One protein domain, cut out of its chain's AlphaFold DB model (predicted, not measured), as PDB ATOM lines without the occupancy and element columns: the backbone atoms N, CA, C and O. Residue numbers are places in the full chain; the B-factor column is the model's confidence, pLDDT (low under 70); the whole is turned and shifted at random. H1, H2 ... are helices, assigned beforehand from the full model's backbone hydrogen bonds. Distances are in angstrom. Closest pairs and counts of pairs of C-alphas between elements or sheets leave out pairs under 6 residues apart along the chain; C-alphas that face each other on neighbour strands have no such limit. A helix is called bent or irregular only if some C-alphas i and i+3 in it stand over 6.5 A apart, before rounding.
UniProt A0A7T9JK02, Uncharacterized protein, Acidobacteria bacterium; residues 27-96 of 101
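Overview. This is residues 27 to 96 of the 101 residues of an uncharacterized protein of Acidobacteria bacterium (UniProt A0A7T9JK02). Two long helices, H3 and H1, lie side by side and run opposite ways with their lines nearly parallel, and a shorter helix, H2, is set crosswise beyond the end of the pair where H1 ends and H3 begins. H2 touches neither of the two long helices: a looping link, residues 48 to 58, leads from H1 to it, and three residues, 70 to 72, lead from it to H3. The printed part has 70 residues with three named helices, in the order H1, H2, H3 along the chain, and no named strand; its class is all helix, with 54 of the printed residues in the helices. The whole is loose, with a radius of gyration of the C-alphas of 15.8 A, and flat in outline, spanning 47 by 25 by 10 A along its three main axes.

Along the chain. The longest helix is H3, residues 73 to 95, Asn 73 to Phe 95, with 23 residues and 32.9 A from first to last C-alpha. It begins at C-alpha 73, at (11.614, 25.316, -4.190), and ends at C-alpha 95, at (31.165, 51.452, -0.125). H1 holds residues 28 to 47, Ile 28 to Thr 47, with 20 residues and 29.0 A from first to last C-alpha. Its first C-alpha, that of Ile 28, is at (39.128, 48.841, 2.639), and its last, that of Thr 47, is at (23.682, 24.718, -1.928). In H1 both x and y are smaller at the last C-alpha than at the first, while in H3 both are larger at the last than at the first. H2 is the shortest helix, residues 59 to 69, Gly 59 to Thr 69, with 11 residues and 15.4 A from first to last C-alpha. Its first C-alpha is at (20.959, 12.489, 3.847) and its last is at (6.607, 18.010, 4.901). None of the three helices is bent or irregular.

Arrangement. H3 and H1 touch, with 14 pairs of C-alphas within 8 A. Their closest C-alphas are those of Ala 87 in H3 and Ala 38 in H1, 5.7 A apart. Their lines stand at a shallow tilt of 2 degrees, and they run opposite ways. Their centres are 11.3 A apart. H2 is apart from H3, with no C-alpha of the one within 8 A of the other. By the same test H2 is apart from H1. The link from H2 to H3, 3 residues, is tight. The link from H1 to H2, 11 residues, is long. In H2 and H3 every pair of O of residue i and N of residue i+4 is within hydrogen-bond range; in H1 13 of 16 such pairs are.

Size, cuts and confidence. The two C-alphas farthest apart are those of Pro 27, the first printed residue, and Ala 68 in H2, 48.8 A. The C-alphas of the first and last printed residues, Pro 27 and Arg 96, are 13.9 A apart. The printed residues run from 27 to 96 without a cut, and in the full chain of 101 residues the printed part begins at residue 27 and ends at residue 96. The long link is that from H1 to H2. The radius of gyration of the C-alphas is 1.43 times the 11.1 A of a compact globule of 70 residues. The mean pLDDT of the printed part of this model is 92.6, and no printed residue is under 70. The mean pLDDT is 94 for H1, 92 for H2 and 94 for H3.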
ATOM      1  N   PRO A  27      39.189  50.280   7.267       89.38
ATOM      2  CA  PRO A  27      40.095  49.817   6.226       89.38
ATOM      3  C   PRO A  27      39.351  49.133   5.078       89.38
ATOM      4  O   PRO A  27      38.438  48.335   5.294       89.38
ATOM      5  N   ILE A  28      39.785  49.382   3.841       88.12
ATOM      6  CA  ILE A  28      39.128  48.841   2.639       88.12
ATOM      7  C   ILE A  28      39.093  47.307   2.658       88.12
ATOM      8  O   ILE A  28      38.073  46.721   2.304       88.12
ATOM      9  N   PHE A  29      40.158  46.645   3.126       90.56
ATOM     10  CA  PHE A  29      40.178  45.179   3.237       90.56
ATOM     11  C   PHE A  29      39.059  44.657   4.152       90.56
ATOM     12  O   PHE A  29      38.481  43.609   3.881       90.56
ATOM     13  N   LEU A  30      38.712  45.405   5.205       91.69
ATOM     14  CA  LEU A  30      37.650  45.025   6.128       91.69
ATOM     15  C   LEU A  30      36.271  45.234   5.491       91.69
ATOM     16  O   LEU A  30      35.360  44.448   5.727       91.69
ATOM     17  N   LYS A  31      36.127  46.220   4.597       91.88
ATOM     18  CA  LYS A  31      34.902  46.402   3.802       91.88
ATOM     19  C   LYS A  31      34.643  45.239   2.837       91.88
ATOM     20  O   LYS A  31      33.487  44.900   2.591       91.88
ATOM     21  N   PHE A  32      35.684  44.567   2.338       94.50
ATOM     22  CA  PHE A  32      35.511  43.352   1.529       94.50
ATOM     23  C   PHE A  32      34.873  42.192   2.303       94.50
ATOM     24  O   PHE A  32      34.249  41.330   1.681       94.50
ATOM     25  N   ALA A  33      34.948  42.184   3.639       94.81
ATOM     26  CA  ALA A  33      34.276  41.172   4.449       94.81
ATOM     27  C   ALA A  33      32.762  41.146   4.188       94.81
ATOM     28  O   ALA A  33      32.184  40.066   4.133       94.81
ATOM     29  N   PHE A  34      32.128  42.299   3.928       93.25
ATOM     30  CA  PHE A  34      30.702  42.355   3.586       93.25
ATOM     31  C   PHE A  34      30.376  41.559   2.316       93.25
ATOM     32  O   PHE A  34      29.377  40.848   2.285       93.25
ATOM     33  N   ILE A  35      31.236  41.627   1.296       94.81
ATOM     34  CA  ILE A  35      31.057  40.882   0.043       94.81
ATOM     35  C   ILE A  35      31.257  39.384   0.288       94.81
ATOM     36  O   ILE A  35      30.433  38.575  -0.128       94.81
ATOM     37  N   VAL A  36      32.337  39.014   0.982       95.94
ATOM     38  CA  VAL A  36      32.692  37.606   1.216       95.94
ATOM     39  C   VAL A  36      31.660  36.911   2.101       95.94
ATOM     40  O   VAL A  36      31.216  35.816   1.770       95.94
ATOM     41  N   ILE A  37      31.243  37.547   3.198       95.44
ATOM     42  CA  ILE A  37      30.267  36.977   4.133       95.44
ATOM     43  C   ILE A  37      28.898  36.864   3.465       95.44
ATOM     44  O   ILE A  37      28.287  35.799   3.520       95.44
ATOM     45  N   ALA A  38      28.426  37.923   2.798       95.25
ATOM     46  CA  ALA A  38      27.130  37.884   2.128       95.25
ATOM     47  C   ALA A  38      27.115  36.857   0.985       95.25
ATOM     48  O   ALA A  38      26.189  36.052   0.887       95.25
ATOM     49  N   GLY A  39      28.170  36.829   0.164       96.12
ATOM     50  CA  GLY A  39      28.327  35.845  -0.905       96.12
ATOM     51  C   GLY A  39      28.394  34.414  -0.374       96.12
ATOM     52  O   GLY A  39      27.697  33.541  -0.885       96.12
ATOM     53  N   GLY A  40      29.168  34.177   0.689       97.06
ATOM     54  CA  GLY A  40      29.273  32.874   1.342       97.06
ATOM     55  C   GLY A  40      27.944  32.401   1.930       97.06
ATOM     56  O   GLY A  40      27.564  31.250   1.727       97.06
ATOM     57  N   ALA A  41      27.197  33.291   2.587       95.94
ATOM     58  CA  ALA A  41      25.880  32.978   3.132       95.94
ATOM     59  C   ALA A  41      24.869  32.618   2.031       95.94
ATOM     60  O   ALA A  41      24.165  31.616   2.151       95.94
ATOM     61  N   ILE A  42      24.831  33.386   0.936       96.62
ATOM     62  CA  ILE A  42      23.952  33.105  -0.209       96.62
ATOM     63  C   ILE A  42      24.347  31.783  -0.880       96.62
ATOM     64  O   ILE A  42      23.483  30.951  -1.146       96.62
ATOM     65  N   ALA A  43      25.640  31.556  -1.121       96.50
ATOM     66  CA  ALA A  43      26.133  30.324  -1.733       96.50
ATOM     67  C   ALA A  43      25.813  29.091  -0.876       96.50
ATOM     68  O   ALA A  43      25.345  28.075  -1.396       96.50
ATOM     69  N   TYR A  44      26.012  29.193   0.441       95.19
ATOM     70  CA  TYR A  44      25.654  28.149   1.395       95.19
ATOM     71  C   TYR A  44      24.147  27.877   1.371       95.19
ATOM     72  O   TYR A  44      23.734  26.726   1.237       95.19
ATOM     73  N   PHE A  45      23.324  28.928   1.431       95.00
ATOM     74  CA  PHE A  45      21.870  28.800   1.380       95.00
ATOM     75  C   PHE A  45      21.398  28.119   0.093       95.00
ATOM     76  O   PHE A  45      20.582  27.210   0.160       95.00
ATOM     77  N   LEU A  46      21.930  28.506  -1.070       94.12
ATOM     78  CA  LEU A  46      21.562  27.901  -2.355       94.12
ATOM     79  C   LEU A  46      21.981  26.430  -2.449       94.12
ATOM     80  O   LEU A  46      21.233  25.609  -2.973       94.12
ATOM     81  N   THR A  47      23.153  26.091  -1.913       93.44
ATOM     82  CA  THR A  47      23.682  24.718  -1.928       93.44
ATOM     83  C   THR A  47      22.868  23.797  -1.019       93.44
ATOM     84  O   THR A  47      22.556  22.668  -1.389       93.44
ATOM     85  N   TYR A  48      22.473  24.296   0.153       92.12
ATOM     86  CA  TYR A  48      21.760  23.538   1.185       92.12
ATOM     87  C   TYR A  48      20.296  23.956   1.334       92.12
ATOM     88  O   TYR A  48      19.697  23.779   2.393       92.12
ATOM     89  N   MET A  49      19.698  24.478   0.262       90.38
ATOM     90  CA  MET A  49      18.346  25.042   0.261       90.38
ATOM     91  C   MET A  49      17.278  24.030   0.698       90.38
ATOM     92  O   MET A  49      16.282  24.397   1.309       90.38
ATOM     93  N   ASN A  50      17.506  22.748   0.418       88.44
ATOM     94  CA  ASN A  50      16.651  21.636   0.840       88.44
ATOM     95  C   ASN A  50      17.329  20.756   1.910       88.44
ATOM     96  O   ASN A  50      17.014  19.573   2.044       88.44
ATOM     97  N   GLY A  51      18.292  21.321   2.641       89.00
ATOM     98  CA  GLY A  51      19.141  20.610   3.587       89.00
ATOM     99  C   GLY A  51      20.205  19.730   2.926       89.00
ATOM    100  O   GLY A  51      20.327  19.631   1.704       89.00
ATOM    101  N   GLU A  52      21.003  19.073   3.764       90.25
ATOM    102  CA  GLU A  52      22.061  18.155   3.343       90.25
ATOM    103  C   GLU A  52      21.471  16.791   2.950       90.25
ATOM    104  O   GLU A  52      21.355  15.883   3.773       90.25
ATOM    105  N   THR A  53      21.106  16.631   1.681       91.44
ATOM    106  CA  THR A  53      20.510  15.386   1.164       91.44
ATOM    107  C   THR A  53      21.540  14.367   0.673       91.44
ATOM    108  O   THR A  53      21.192  13.199   0.500       91.44
ATOM    109  N   GLY A  54      22.793  14.778   0.449       91.50
ATOM    110  CA  GLY A  54      23.858  13.940  -0.120       91.50
ATOM    111  C   GLY A  54      24.752  13.231   0.902       91.50
ATOM    112  O   GLY A  54      25.534  12.362   0.528       91.50
ATOM    113  N   HIS A  55      24.654  13.572   2.188       94.00
ATOM    114  CA  HIS A  55      25.549  13.021   3.206       94.00
ATOM    115  C   HIS A  55      25.226  11.559   3.525       94.00
ATOM    116  O   HIS A  55      24.060  11.218   3.723       94.00
ATOM    117  N   ALA A  56      26.265  10.726   3.642       94.50
ATOM    118  CA  ALA A  56      26.140   9.274   3.798       94.50
ATOM    119  C   ALA A  56      25.224   8.872   4.967       94.50
ATOM    120  O   ALA A  56      24.295   8.094   4.778       94.50
ATOM    121  N   ASP A  57      25.431   9.472   6.142       93.56
ATOM    122  CA  ASP A  57      24.699   9.065   7.351       93.56
ATOM    123  C   ASP A  57      23.342   9.762   7.534       93.56
ATOM    124  O   ASP A  57      22.392   9.163   8.031       93.56
ATOM    125  N   ARG A  58      23.235  11.046   7.159       90.06
ATOM    126  CA  ARG A  58      22.059  11.886   7.478       90.06
ATOM    127  C   ARG A  58      21.177  12.239   6.284       90.06
ATOM    128  O   ARG A  58      20.032  12.636   6.481       90.06
ATOM    129  N   GLY A  59      21.671  12.073   5.056       93.75
ATOM    130  CA  GLY A  59      20.959  12.489   3.847       93.75
ATOM    131  C   GLY A  59      19.631  11.763   3.645       93.75
ATOM    132  O   GLY A  59      18.667  12.364   3.178       93.75
ATOM    133  N   VAL A  60      19.545  10.493   4.061       95.19
ATOM    134  CA  VAL A  60      18.303   9.702   4.004       95.19
ATOM    135  C   VAL A  60      17.195  10.350   4.838       95.19
ATOM    136  O   VAL A  60      16.095  10.538   4.329       95.19
ATOM    137  N   PHE A  61      17.489  10.752   6.078       94.38
ATOM    138  CA  PHE A  61      16.497  11.372   6.961       94.38
ATOM    139  C   PHE A  61      16.034  12.734   6.444       94.38
ATOM    140  O   PHE A  61      14.849  13.046   6.520       94.38
ATOM    141  N   VAL A  62      16.943  13.523   5.862       92.38
ATOM    142  CA  VAL A  62      16.601  14.822   5.262       92.38
ATOM    143  C   VAL A  62      15.677  14.640   4.055       92.38
ATOM    144  O   VAL A  62      14.702  15.372   3.912       92.38
ATOM    145  N   ARG A  63      15.928  13.632   3.207       92.38
ATOM    146  CA  ARG A  63      15.041  13.315   2.075       92.38
ATOM    147  C   ARG A  63      13.658  12.861   2.541       92.38
ATOM    148  O   ARG A  63      12.669  13.388   2.046       92.38
ATOM    149  N   MET A  64      13.594  11.969   3.531       93.56
ATOM    150  CA  MET A  64      12.325  11.518   4.118       93.56
ATOM    151  C   MET A  64      11.529  12.679   4.727       93.56
ATOM    152  O   MET A  64      10.316  12.755   4.549       93.56
ATOM    153  N   LEU A  65      12.205  13.604   5.416       90.44
ATOM    154  CA  LEU A  65      11.565  14.802   5.956       90.44
ATOM    155  C   LEU A  65      10.981  15.665   4.833       90.44
ATOM    156  O   LEU A  65       9.811  16.027   4.905       90.44
ATOM    157  N   ASN A  66      11.757  15.939   3.781       90.62
ATOM    158  CA  ASN A  66      11.300  16.739   2.643       90.62
ATOM    159  C   ASN A  66      10.105  16.100   1.918       90.62
ATOM    160  O   ASN A  66       9.204  16.817   1.487       90.62
ATOM    161  N   GLU A  67      10.076  14.770   1.797       90.44
ATOM    162  CA  GLU A  67       8.929  14.034   1.249       90.44
ATOM    163  C   GLU A  67       7.686  14.172   2.141       90.44
ATOM    164  O   GLU A  67       6.584  14.372   1.630       90.44
ATOM    165  N   ALA A  68       7.855  14.114   3.466       92.38
ATOM    166  CA  ALA A  68       6.755  14.176   4.427       92.38
ATOM    167  C   ALA A  68       6.182  15.591   4.618       92.38
ATOM    168  O   ALA A  68       4.971  15.750   4.759       92.38
ATOM    169  N   THR A  69       7.031  16.621   4.646       86.69
ATOM    170  CA  THR A  69       6.607  18.010   4.901       86.69
ATOM    171  C   THR A  69       6.366  18.813   3.634       86.69
ATOM    172  O   THR A  69       5.811  19.905   3.722       86.69
ATOM    173  N   GLN A  70       6.761  18.272   2.477       79.50
ATOM    174  CA  GLN A  70       6.881  18.977   1.203       79.50
ATOM    175  C   GLN A  70       7.923  20.110   1.281       79.50
ATOM    176  O   GLN A  70       8.037  20.825   2.276       79.50
ATOM    177  N   SER A  71       8.712  20.293   0.221       79.12
ATOM    178  CA  SER A  71       9.573  21.472   0.075       79.12
ATOM    179  C   SER A  71       9.058  22.341  -1.069       79.12
ATOM    180  O   SER A  71       8.649  21.847  -2.121       79.12
ATOM    181  N   SER A  72       9.038  23.659  -0.857       84.94
ATOM    182  CA  SER A  72       8.652  24.621  -1.891       84.94
ATOM    183  C   SER A  72       9.894  25.304  -2.440       84.94
ATOM    184  O   SER A  72      10.321  26.349  -1.945       84.94
ATOM    185  N   ASN A  73      10.465  24.725  -3.499       86.25
ATOM    186  CA  ASN A  73      11.614  25.316  -4.190       86.25
ATOM    187  C   ASN A  73      11.333  26.764  -4.624       86.25
ATOM    188  O   ASN A  73      12.207  27.617  -4.513       86.25
ATOM    189  N   GLY A  74      10.104  27.062  -5.062       90.19
ATOM    190  CA  GLY A  74       9.706  28.416  -5.454       90.19
ATOM    191  C   GLY A  74       9.795  29.424  -4.304       90.19
ATOM    192  O   GLY A  74      10.376  30.494  -4.474       90.19
ATOM    193  N   LEU A  75       9.283  29.066  -3.120       89.81
ATOM    194  CA  LEU A  75       9.398  29.911  -1.927       89.81
ATOM    195  C   LEU A  75      10.864  30.120  -1.535       89.81
ATOM    196  O   LEU A  75      11.270  31.239  -1.227       89.81
ATOM    197  N   MET A  76      11.669  29.061  -1.582       91.69
ATOM    198  CA  MET A  76      13.076  29.149  -1.200       91.69
ATOM    199  C   MET A  76      13.888  30.037  -2.151       91.69
ATOM    200  O   MET A  76      14.702  30.832  -1.687       91.69
ATOM    201  N   TYR A  77      13.618  30.000  -3.460       93.06
ATOM    202  CA  TYR A  77      14.224  30.944  -4.404       93.06
ATOM    203  C   TYR A  77      13.763  32.389  -4.177       93.06
ATOM    204  O   TYR A  77      14.566  33.308  -4.336       93.06
ATOM    205  N   ALA A  78      12.514  32.613  -3.757       95.12
ATOM    206  CA  ALA A  78      12.060  33.949  -3.372       95.12
ATOM    207  C   ALA A  78      12.829  34.472  -2.143       95.12
ATOM    208  O   ALA A  78      13.295  35.611  -2.147       95.12
ATOM    209  N   ILE A  79      13.043  33.622  -1.131       93.94
ATOM    210  CA  ILE A  79      13.866  33.944   0.046       93.94
ATOM    211  C   ILE A  79      15.322  34.214  -0.362       93.94
ATOM    212  O   ILE A  79      15.902  35.206   0.080       93.94
ATOM    213  N   ALA A  80      15.901  33.393  -1.246       94.44
ATOM    214  CA  ALA A  80      17.241  33.630  -1.782       94.44
ATOM    215  C   ALA A  80      17.332  34.997  -2.478       94.44
ATOM    216  O   ALA A  80      18.284  35.743  -2.252       94.44
ATOM    217  N   GLY A  81      16.320  35.356  -3.274       96.44
ATOM    218  CA  GLY A  81      16.221  36.658  -3.932       96.44
ATOM    219  C   GLY A  81      16.210  37.825  -2.943       96.44
ATOM    220  O   GLY A  81      16.949  38.790  -3.132       96.44
ATOM    221  N   LEU A  82      15.448  37.719  -1.848       97.25
ATOM    222  CA  LEU A  82      15.468  38.716  -0.769       97.25
ATOM    223  C   LEU A  82      16.860  38.834  -0.130       97.25
ATOM    224  O   LEU A  82      17.330  39.944   0.117       97.25
ATOM    225  N   GLY A  83      17.544  37.705   0.075       95.75
ATOM    226  CA  GLY A  83      18.925  37.674   0.559       95.75
ATOM    227  C   GLY A  83      19.901  38.388  -0.381       95.75
ATOM    228  O   GLY A  83      20.727  39.177   0.074       95.75
ATOM    229  N   VAL A  84      19.768  38.181  -1.696       96.94
ATOM    230  CA  VAL A  84      20.570  38.877  -2.716       96.94
ATOM    231  C   VAL A  84      20.308  40.384  -2.684       96.94
ATOM    232  O   VAL A  84      21.258  41.162  -2.665       96.94
ATOM    233  N   VAL A  85      19.044  40.815  -2.629       98.00
ATOM    234  CA  VAL A  85      18.693  42.243  -2.539       98.00
ATOM    235  C   VAL A  85      19.307  42.874  -1.291       98.00
ATOM    236  O   VAL A  85      19.936  43.928  -1.379       98.00
ATOM    237  N   TYR A  86      19.188  42.213  -0.139       96.12
ATOM    238  CA  TYR A  86      19.797  42.679   1.102       96.12
ATOM    239  C   TYR A  86      21.327  42.772   1.000       96.12
ATOM    240  O   TYR A  86      21.909  43.785   1.391       96.12
ATOM    241  N   ALA A  87      21.983  41.763   0.420       96.31
ATOM    242  CA  ALA A  87      23.427  41.770   0.202       96.31
ATOM    243  C   ALA A  87      23.872  42.942  -0.684       96.31
ATOM    244  O   ALA A  87      24.847  43.618  -0.363       96.31
ATOM    245  N   LEU A  88      23.137  43.230  -1.762       96.62
ATOM    246  CA  LEU A  88      23.412  44.380  -2.625       96.62
ATOM    247  C   LEU A  88      23.279  45.701  -1.862       96.62
ATOM    248  O   LEU A  88      24.156  46.556  -1.979       96.62
ATOM    249  N   ILE A  89      22.235  45.856  -1.043       96.12
ATOM    250  CA  ILE A  89      22.053  47.043  -0.194       96.12
ATOM    251  C   ILE A  89      23.225  47.190   0.783       96.12
ATOM    252  O   ILE A  89      23.763  48.286   0.912       96.12
ATOM    253  N   LEU A  90      23.656  46.102   1.427       93.88
ATOM    254  CA  LEU A  90      24.800  46.103   2.343       93.88
ATOM    255  C   LEU A  90      26.104  46.503   1.651       93.88
ATOM    256  O   LEU A  90      26.855  47.319   2.182       93.88
ATOM    257  N   VAL A  91      26.376  45.953   0.467       93.75
ATOM    258  CA  VAL A  91      27.574  46.300  -0.306       93.75
ATOM    259  C   VAL A  91      27.521  47.768  -0.719       93.75
ATOM    260  O   VAL A  91      28.489  48.496  -0.512       93.75
ATOM    261  N   ILE A  92      26.385  48.245  -1.231       94.25
ATOM    262  CA  ILE A  92      26.217  49.664  -1.557       94.25
ATOM    263  C   ILE A  92      26.452  50.512  -0.307       94.25
ATOM    264  O   ILE A  92      27.211  51.468  -0.370       94.25
ATOM    265  N   PHE A  93      25.867  50.154   0.833       91.00
ATOM    266  CA  PHE A  93      26.035  50.883   2.086       91.00
ATOM    267  C   PHE A  93      27.502  50.939   2.549       91.00
ATOM    268  O   PHE A  93      27.993  52.012   2.884       91.00
ATOM    269  N   ALA A  94      28.233  49.823   2.510       90.88
ATOM    270  CA  ALA A  94      29.620  49.760   2.977       90.88
ATOM    271  C   ALA A  94      30.590  50.612   2.129       90.88
ATOM    272  O   ALA A  94      31.592  51.136   2.641       90.88
ATOM    273  N   PHE A  95      30.306  50.748   0.831       90.12
ATOM    274  CA  PHE A  95      31.165  51.452  -0.125       90.12
ATOM    275  C   PHE A  95      30.666  52.853  -0.496       90.12
ATOM    276  O   PHE A  95      31.453  53.664  -0.987       90.12
ATOM    277  N   ARG A  96      29.399  53.176  -0.233       87.81
ATOM    278  CA  ARG A  96      28.854  54.519  -0.436       87.81
ATOM    279  C   ARG A  96      29.444  55.470   0.600       87.81
ATOM    280  O   ARG A  96      29.399  55.214   1.800       87.81
TER     281      ARG A  96